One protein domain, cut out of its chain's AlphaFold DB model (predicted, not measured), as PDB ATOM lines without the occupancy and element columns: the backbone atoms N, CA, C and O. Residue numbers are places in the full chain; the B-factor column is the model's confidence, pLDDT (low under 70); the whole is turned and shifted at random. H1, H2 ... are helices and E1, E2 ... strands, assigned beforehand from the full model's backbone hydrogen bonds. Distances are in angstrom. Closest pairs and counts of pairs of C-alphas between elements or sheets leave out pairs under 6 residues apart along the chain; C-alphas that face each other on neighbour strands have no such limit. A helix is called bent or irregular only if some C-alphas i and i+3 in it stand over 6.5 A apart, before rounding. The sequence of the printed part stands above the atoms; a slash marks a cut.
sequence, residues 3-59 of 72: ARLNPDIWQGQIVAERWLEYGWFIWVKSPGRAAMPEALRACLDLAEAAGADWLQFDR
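This is residues 3 to 59 of the 72 residues of an uncharacterized protein of Sphingobium sp. RAC03 (UniProt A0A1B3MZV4). A small three-stranded antiparallel sheet, E1 to E3, forms a wall along one side of the domain; H2 slopes away from it, grazing it with residues 43 to 48, and the short helix H1 lies at the opposite end, off the sheet. Residues 28 to 37 leave E2, run away from the sheet to the end where H1 lies, and turn into H2. The printed part has 57 residues, with two named helices and three named strands in the chain order H1, E1, E2, H2, E3; the sheet's order is E1, E2, E3, and the class is mixed, helices and strands. The whole is compact, with a radius of gyration of the C-alphas of 11.1 A, and its C-alphas span 28 by 27 by 16 A.

In the sheet, E2 is residues 23 to 27, 13.5 A from first to last C-alpha. E3 is residues 54 to 58, 12.6 A long, and ends at C-alpha 58 at (8.038, -16.538, -27.912). E1 is residues 16 to 18, 6.8 A long. H2, the longest helix, is residues 38 to 49 and 16.3 A long; it begins at C-alpha 38 at (16.579, -14.268, -10.452). H1 is residues 7 to 13, 10.0 A long, from C-alpha 7 at (4.257, -17.511, -8.318). H1 is irregular: C-alphas 9 and 12 are 7.2 A apart.

E2 is the inner strand, and E1 and E3 are the edge strands. E2 and E3 are antiparallel, at 170 degrees between their directions; N 26 and O 55 are within hydrogen-bond range at 2.8 A, and N 24 and O 57 at 2.9 A. E1 and E2 are a hairpin, antiparallel at 155 degrees, with N 25 and O 17 within hydrogen-bond range at 2.8 A. H2 is on the sheet but only grazes it, with residues 43 to 48; its closest C-alphas to E3 are those of Ala 47 and Leu 55, 6.9 A apart. H1 is not on the sheet, and it is apart from E2, H2 and E3. In H2 every O i to N i+4 pair is within hydrogen-bond range; in H1 1 of 3 is, beside 2 of 4 O i to N i+3 pairs.

The two C-alphas farthest apart, those of Asn 6 and Gly 51, are 29.7 A from each other. The printed part, residues 3 to 59, has no cut. No link is long: those from H1 to E1, E1 to E2 and H2 to E3 are tight, and the one from E2 to H2, with 10 residues, is short. The mean pLDDT of the printed part is 87.0, and residues 3 to 5 are under 70.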
ATOM      1  N   ALA A   3       9.745 -17.435  -1.706       52.41
ATOM      2  CA  ALA A   3       9.103 -16.600  -2.731       52.41
ATOM      3  C   ALA A   3       9.417 -17.015  -4.181       52.41
ATOM      4  O   ALA A   3       8.563 -16.894  -5.047       52.41
ATOM      5  N   ARG A   4      10.610 -17.571  -4.449       54.69
ATOM      6  CA  ARG A   4      11.007 -17.999  -5.807       54.69
ATOM      7  C   ARG A   4      10.126 -19.132  -6.345       54.69
ATOM      8  O   ARG A   4       9.964 -19.243  -7.552       54.69
ATOM      9  N   LEU A   5       9.602 -19.976  -5.454       64.62
ATOM     10  CA  LEU A   5       8.791 -21.148  -5.794       64.62
ATOM     11  C   LEU A   5       7.286 -20.892  -5.671       64.62
ATOM     12  O   LEU A   5       6.507 -21.800  -5.931       64.62
ATOM     13  N   ASN A   6       6.882 -19.688  -5.264       76.75
ATOM     14  CA  ASN A   6       5.479 -19.333  -5.143       76.75
ATOM     15  C   ASN A   6       5.148 -18.196  -6.127       76.75
ATOM     16  O   ASN A   6       5.404 -17.031  -5.802       76.75
ATOM     17  N   PRO A   7       4.619 -18.514  -7.323       76.75
ATOM     18  CA  PRO A   7       4.257 -17.511  -8.318       76.75
ATOM     19  C   PRO A   7       3.247 -16.491  -7.791       76.75
ATOM     20  O   PRO A   7       3.347 -15.327  -8.166       76.75
ATOM     21  N   ASP A   8       2.392 -16.843  -6.825       80.00
ATOM     22  CA  ASP A   8       1.423 -15.910  -6.229       80.00
ATOM     23  C   ASP A   8       2.077 -14.686  -5.576       80.00
ATOM     24  O   ASP A   8       1.446 -13.639  -5.437       80.00
ATOM     25  N   ILE A   9       3.357 -14.787  -5.201       78.56
ATOM     26  CA  ILE A   9       4.095 -13.699  -4.555       78.56
ATOM     27  C   ILE A   9       4.628 -12.679  -5.571       78.56
ATOM     28  O   ILE A   9       4.709 -11.493  -5.256       78.56
ATOM     29  N   TRP A  10       5.004 -13.107  -6.780       82.00
ATOM     30  CA  TRP A  10       5.695 -12.243  -7.745       82.00
ATOM     31  C   TRP A  10       4.958 -12.048  -9.069       82.00
ATOM     32  O   TRP A  10       5.212 -11.053  -9.740       82.00
ATOM     33  N   GLN A  11       4.026 -12.927  -9.448       84.69
ATOM     34  CA  GLN A  11       3.342 -12.855 -10.745       84.69
ATOM     35  C   GLN A  11       2.536 -11.563 -10.909       84.69
ATOM     36  O   GLN A  11       2.556 -10.956 -11.972       84.69
ATOM     37  N   GLY A  12       1.913 -11.072  -9.829       85.31
ATOM     38  CA  GLY A  12       1.170  -9.806  -9.834       85.31
ATOM     39  C   GLY A  12       2.050  -8.559  -9.971       85.31
ATOM     40  O   GLY A  12       1.531  -7.454 -10.077       85.31
ATOM     41  N   GLN A  13       3.376  -8.723  -9.943       85.25
ATOM     42  CA  GLN A  13       4.340  -7.647 -10.161       85.25
ATOM     43  C   GLN A  13       4.773  -7.547 -11.630       85.25
ATOM     44  O   GLN A  13       5.477  -6.614 -12.000       85.25
ATOM     45  N   ILE A  14       4.366  -8.493 -12.477       89.56
ATOM     46  CA  ILE A  14       4.711  -8.509 -13.895       89.56
ATOM     47  C   ILE A  14       3.584  -7.852 -14.680       89.56
ATOM     48  O   ILE A  14       2.437  -8.292 -14.620       89.56
ATOM     49  N   VAL A  15       3.919  -6.828 -15.463       90.88
ATOM     50  CA  VAL A  15       3.014  -6.326 -16.496       90.88
ATOM     51  C   VAL A  15       3.340  -7.094 -17.769       90.88
ATOM     52  O   VAL A  15       4.393  -6.884 -18.377       90.88
ATOM     53  N   ALA A  16       2.454  -8.016 -18.133       90.50
ATOM     54  CA  ALA A  16       2.618  -8.862 -19.302       90.50
ATOM     55  C   ALA A  16       1.334  -8.967 -20.120       90.50
ATOM     56  O   ALA A  16       0.226  -8.913 -19.588       90.50
ATOM     57  N   GLU A  17       1.509  -9.172 -21.419       88.25
ATOM     58  CA  GLU A  17       0.436  -9.417 -22.373       88.25
ATOM     59  C   GLU A  17       0.698 -10.738 -23.086       88.25
ATOM     60  O   GLU A  17       1.842 -11.073 -23.404       88.25
ATOM     61  N   ARG A  18      -0.363 -11.509 -23.330       87.44
ATOM     62  CA  ARG A  18      -0.234 -12.752 -24.090       87.44
ATOM     63  C   ARG A  18       0.180 -12.424 -25.523       87.44
ATOM     64  O   ARG A  18      -0.467 -11.608 -26.180       87.44
ATOM     65  N   TRP A  19       1.219 -13.092 -26.008       83.56
ATOM     66  CA  TRP A  19       1.661 -13.004 -27.394       83.56
ATOM     67  C   TRP A  19       1.106 -14.181 -28.195       83.56
ATOM     68  O   TRP A  19       1.361 -15.334 -27.857       83.56
ATOM     69  N   LEU A  20       0.340 -13.878 -29.250       83.19
ATOM     70  CA  LEU A  20      -0.283 -14.864 -30.141       83.19
ATOM     71  C   LEU A  20      -0.953 -16.025 -29.367       83.19
ATOM     72  O   LEU A  20      -1.642 -15.807 -28.368       83.19
ATOM     73  N   GLU A  21      -0.814 -17.254 -29.866       80.56
ATOM     74  CA  GLU A  21      -1.308 -18.464 -29.206       80.56
ATOM     75  C   GLU A  21      -0.363 -18.928 -28.086       80.56
ATOM     76  O   GLU A  21      -0.829 -19.412 -27.054       80.56
ATOM     77  N   TYR A  22       0.947 -18.719 -28.263       73.62
ATOM     78  CA  TYR A  22       1.996 -19.120 -27.331       73.62
ATOM     79  C   TYR A  22       2.991 -17.975 -27.148       73.62
ATOM     80  O   TYR A  22       3.584 -17.513 -28.117       73.62
ATOM     81  N   GLY A  23       3.201 -17.558 -25.900       84.12
ATOM     82  CA  GLY A  23       4.215 -16.568 -25.549       84.12
ATOM     83  C   GLY A  23       3.684 -15.380 -24.756       84.12
ATOM     84  O   GLY A  23       2.484 -15.245 -24.493       84.12
ATOM     85  N   TRP A  24       4.615 -14.512 -24.376       88.81
ATOM     86  CA  TRP A  24       4.365 -13.346 -23.538       88.81
ATOM     87  C   TRP A  24       5.224 -12.159 -23.965       88.81
ATOM     88  O   TRP A  24       6.430 -12.297 -24.166       88.81
ATOM     89  N   PHE A  25       4.612 -10.980 -24.013       91.38
ATOM     90  CA  PHE A  25       5.328  -9.717 -23.886       91.38
ATOM     91  C   PHE A  25       5.404  -9.325 -22.421       91.38
ATOM     92  O   PHE A  25       4.388  -9.345 -21.734       91.38
ATOM     93  N   ILE A  26       6.587  -8.934 -21.955       92.50
ATOM     94  CA  ILE A  26       6.809  -8.431 -20.601       92.50
ATOM     95  C   ILE A  26       7.399  -7.028 -20.684       92.50
ATOM     96  O   ILE A  26       8.427  -6.815 -21.326       92.50
ATOM     97  N   TRP A  27       6.782  -6.072 -19.992       94.69
ATOM     98  CA  TRP A  27       7.312  -4.716 -19.897       94.69
ATOM     99  C   TRP A  27       8.553  -4.682 -19.008       94.69
ATOM    100  O   TRP A  27       8.515  -5.144 -17.862       94.69
ATOM    101  N   VAL A  28       9.634  -4.066 -19.494       94.50
ATOM    102  CA  VAL A  28      10.904  -3.974 -18.753       94.50
ATOM    103  C   VAL A  28      10.728  -3.212 -17.436       94.50
ATOM    104  O   VAL A  28      11.303  -3.575 -16.413       94.50
ATOM    105  N   LYS A  29       9.843  -2.209 -17.426       92.56
ATOM    106  CA  LYS A  29       9.507  -1.398 -16.244       92.56
ATOM    107  C   LYS A  29       8.489  -2.050 -15.296       92.56
ATOM    108  O   LYS A  29       7.876  -1.345 -14.494       92.56
ATOM    109  N   SER A  30       8.284  -3.366 -15.380       89.19
ATOM    110  CA  SER A  30       7.410  -4.089 -14.449       89.19
ATOM    111  C   SER A  30       7.830  -3.838 -12.985       89.19
ATOM    112  O   SER A  30       9.027  -3.887 -12.674       89.19
ATOM    113  N   PRO A  31       6.884  -3.528 -12.074       87.81
ATOM    114  CA  PRO A  31       7.183  -3.227 -10.674       87.81
ATOM    115  C   PRO A  31       7.687  -4.461  -9.910       87.81
ATOM    116  O   PRO A  31       7.762  -5.560 -10.440       87.81
ATOM    117  N   GLY A  32       8.079  -4.302  -8.642       85.19
ATOM    118  CA  GLY A  32       8.356  -5.450  -7.766       85.19
ATOM    119  C   GLY A  32       9.510  -6.359  -8.212       85.19
ATOM    120  O   GLY A  32       9.579  -7.513  -7.792       85.19
ATOM    121  N   ARG A  33      10.448  -5.837  -9.016       85.38
ATOM    122  CA  ARG A  33      11.587  -6.575  -9.593       85.38
ATOM    123  C   ARG A  33      12.346  -7.415  -8.568       85.38
ATOM    124  O   ARG A  33      12.660  -8.562  -8.844       85.38
ATOM    125  N   ALA A  34      12.565  -6.906  -7.355       86.75
ATOM    126  CA  ALA A  34      13.260  -7.630  -6.285       86.75
ATOM    127  C   ALA A  34      12.553  -8.926  -5.825       86.75
ATOM    128  O   ALA A  34      13.216  -9.838  -5.329       86.75
ATOM    129  N   ALA A  35      11.229  -9.025  -5.996       86.75
ATOM    130  CA  ALA A  35      10.443 -10.208  -5.640       86.75
ATOM    131  C   ALA A  35      10.431 -11.279  -6.746       86.75
ATOM    132  O   ALA A  35      10.144 -12.441  -6.459       86.75
ATOM    133  N   MET A  36      10.765 -10.909  -7.987       88.50
ATOM    134  CA  MET A  36      10.769 -11.819  -9.135       88.50
ATOM    135  C   MET A  36      11.885 -12.870  -9.038       88.50
ATOM    136  O   MET A  36      12.900 -12.625  -8.382       88.50
ATOM    137  N   PRO A  37      11.764 -14.023  -9.721       88.00
ATOM    138  CA  PRO A  37      12.851 -14.986  -9.854       88.00
ATOM    139  C   PRO A  37      14.111 -14.360 -10.465       88.00
ATOM    140  O   PRO A  37      14.033 -13.527 -11.362       88.00
ATOM    141  N   GLU A  38      15.283 -14.806 -10.014       89.69
ATOM    142  CA  GLU A  38      16.579 -14.268 -10.452       89.69
ATOM    143  C   GLU A  38      16.783 -14.316 -11.966       89.69
ATOM    144  O   GLU A  38      17.238 -13.334 -12.541       89.69
ATOM    145  N   ALA A  39      16.381 -15.413 -12.611       89.31
ATOM    146  CA  ALA A  39      16.484 -15.555 -14.060       89.31
ATOM    147  C   ALA A  39      15.676 -14.479 -14.801       89.31
ATOM    148  O   ALA A  39      16.196 -13.839 -15.708       89.31
ATOM    149  N   LEU A  40      14.435 -14.219 -14.369       89.50
ATOM    150  CA  LEU A  40      13.606 -13.176 -14.972       89.50
ATOM    151  C   LEU A  40      14.202 -11.782 -14.733       89.50
ATOM    152  O   LEU A  40      14.246 -10.977 -15.659       89.50
ATOM    153  N   ARG A  41      14.714 -11.507 -13.522       92.12
ATOM    154  CA  ARG A  41      15.411 -10.241 -13.237       92.12
ATOM    155  C   ARG A  41      16.604 -10.036 -14.163       92.12
ATOM    156  O   ARG A  41      16.719  -8.966 -14.738       92.12
ATOM    157  N   ALA A  42      17.430 -11.062 -14.354       94.56
ATOM    158  CA  ALA A  42      18.598 -10.981 -15.225       94.56
ATOM    159  C   ALA A  42      18.214 -10.669 -16.684       94.56
ATOM    160  O   ALA A  42      18.876  -9.855 -17.328       94.56
ATOM    161  N   CYS A  43      17.124 -11.253 -17.196       94.44
ATOM    162  CA  CYS A  43      16.600 -10.908 -18.522       94.44
ATOM    163  C   CYS A  43      16.173  -9.435 -18.597       94.44
ATOM    164  O   CYS A  43      16.526  -8.745 -19.552       94.44
ATOM    165  N   LEU A  44      15.446  -8.946 -17.587       94.62
ATOM    166  CA  LEU A  44      15.014  -7.548 -17.515       94.62
ATOM    167  C   LEU A  44      16.213  -6.594 -17.401       94.62
ATOM    168  O   LEU A  44      16.210  -5.550 -18.047       94.62
ATOM    169  N   ASP A  45      17.243  -6.952 -16.625       94.94
ATOM    170  CA  ASP A  45      18.467  -6.153 -16.442       94.94
ATOM    171  C   ASP A  45      19.212  -5.995 -17.768       94.94
ATOM    172  O   ASP A  45      19.616  -4.891 -18.130       94.94
ATOM    173  N   LEU A  46      19.328  -7.086 -18.529       96.56
ATOM    174  CA  LEU A  46      19.916  -7.057 -19.863       96.56
ATOM    175  C   LEU A  46      19.100  -6.187 -20.831       96.56
ATOM    176  O   LEU A  46      19.675  -5.390 -21.570       96.56
ATOM    177  N   ALA A  47      17.773  -6.324 -20.818       95.69
ATOM    178  CA  ALA A  47      16.876  -5.552 -21.674       95.69
ATOM    179  C   ALA A  47      16.955  -4.049 -21.382       95.69
ATOM    180  O   ALA A  47      17.084  -3.237 -22.295       95.69
ATOM    181  N   GLU A  48      16.938  -3.684 -20.100       95.75
ATOM    182  CA  GLU A  48      17.055  -2.301 -19.645       95.75
ATOM    183  C   GLU A  48      18.408  -1.696 -20.024       95.75
ATOM    184  O   GLU A  48      18.458  -0.588 -20.558       95.75
ATOM    185  N   ALA A  49      19.501  -2.439 -19.825       96.88
ATOM    186  CA  ALA A  49      20.835  -2.007 -20.237       96.88
ATOM    187  C   ALA A  49      20.949  -1.815 -21.761       96.88
ATOM    188  O   ALA A  49      21.709  -0.961 -22.218       96.88
ATOM    189  N   ALA A  50      20.179  -2.575 -22.544       97.00
ATOM    190  CA  ALA A  50      20.077  -2.427 -23.993       97.00
ATOM    191  C   ALA A  50      19.124  -1.298 -24.439       97.00
ATOM    192  O   ALA A  50      19.014  -1.039 -25.637       97.00
ATOM    193  N   GLY A  51      18.441  -0.621 -23.509       97.00
ATOM    194  CA  GLY A  51      17.457   0.420 -23.812       97.00
ATOM    195  C   GLY A  51      16.141  -0.113 -24.383       97.00
ATOM    196  O   GLY A  51      15.431   0.630 -25.056       97.00
ATOM    197  N   ALA A  52      15.822  -1.389 -24.152       96.94
ATOM    198  CA  ALA A  52      14.566  -1.987 -24.585       96.94
ATOM    199  C   ALA A  52      13.411  -1.615 -23.641       96.94
ATOM    200  O   ALA A  52      13.567  -1.578 -22.420       96.94
ATOM    201  N   ASP A  53      12.223  -1.405 -24.210       95.38
ATOM    202  CA  ASP A  53      10.999  -1.140 -23.441       95.38
ATOM    203  C   ASP A  53      10.258  -2.428 -23.039       95.38
ATOM    204  O   ASP A  53       9.535  -2.460 -22.037       95.38
ATOM    205  N   TRP A  54      10.457  -3.509 -23.797       94.12
ATOM    206  CA  TRP A  54       9.795  -4.795 -23.601       94.12
ATOM    207  C   TRP A  54      10.706  -5.975 -23.952       94.12
ATOM    208  O   TRP A  54      11.675  -5.853 -24.701       94.12
ATOM    209  N   LEU A  55      10.356  -7.134 -23.399       92.69
ATOM    210  CA  LEU A  55      10.909  -8.444 -23.719       92.69
ATOM    211  C   LEU A  55       9.818  -9.325 -24.312       92.69
ATOM    212  O   LEU A  55       8.689  -9.325 -23.824       92.69
ATOM    213  N   GLN A  56      10.172 -10.103 -25.328       90.50
ATOM    214  CA  GLN A  56       9.296 -11.109 -25.909       90.50
ATOM    215  C   GLN A  56       9.834 -12.494 -25.576       90.50
ATOM    216  O   GLN A  56      10.957 -12.837 -25.941       90.50
ATOM    217  N   PHE A  57       9.014 -13.287 -24.897       87.56
ATOM    218  CA  PHE A  57       9.208 -14.723 -24.763       87.56
ATOM    219  C   PHE A  57       8.260 -15.402 -25.743       87.56
ATOM    220  O   PHE A  57       7.065 -15.518 -25.472       87.56
ATOM    221  N   ASP A  58       8.783 -15.795 -26.898       83.12
ATOM    222  CA  ASP A  58       8.038 -16.538 -27.912       83.12
ATOM    223  C   ASP A  58       8.347 -18.040 -27.805       83.12
ATOM    224  O   ASP A  58       9.354 -18.438 -27.217       83.12
ATOM    225  N   ARG A  59       7.489 -18.882 -28.382       73.62
ATOM    226  CA  ARG A  59       7.851 -20.255 -28.731       73.62
ATOM    227  C   ARG A  59       8.524 -20.211 -30.102       73.62
ATOM    228  O   ARG A  59       7.909 -20.436 -31.138       73.62
TER     229      ARG A  59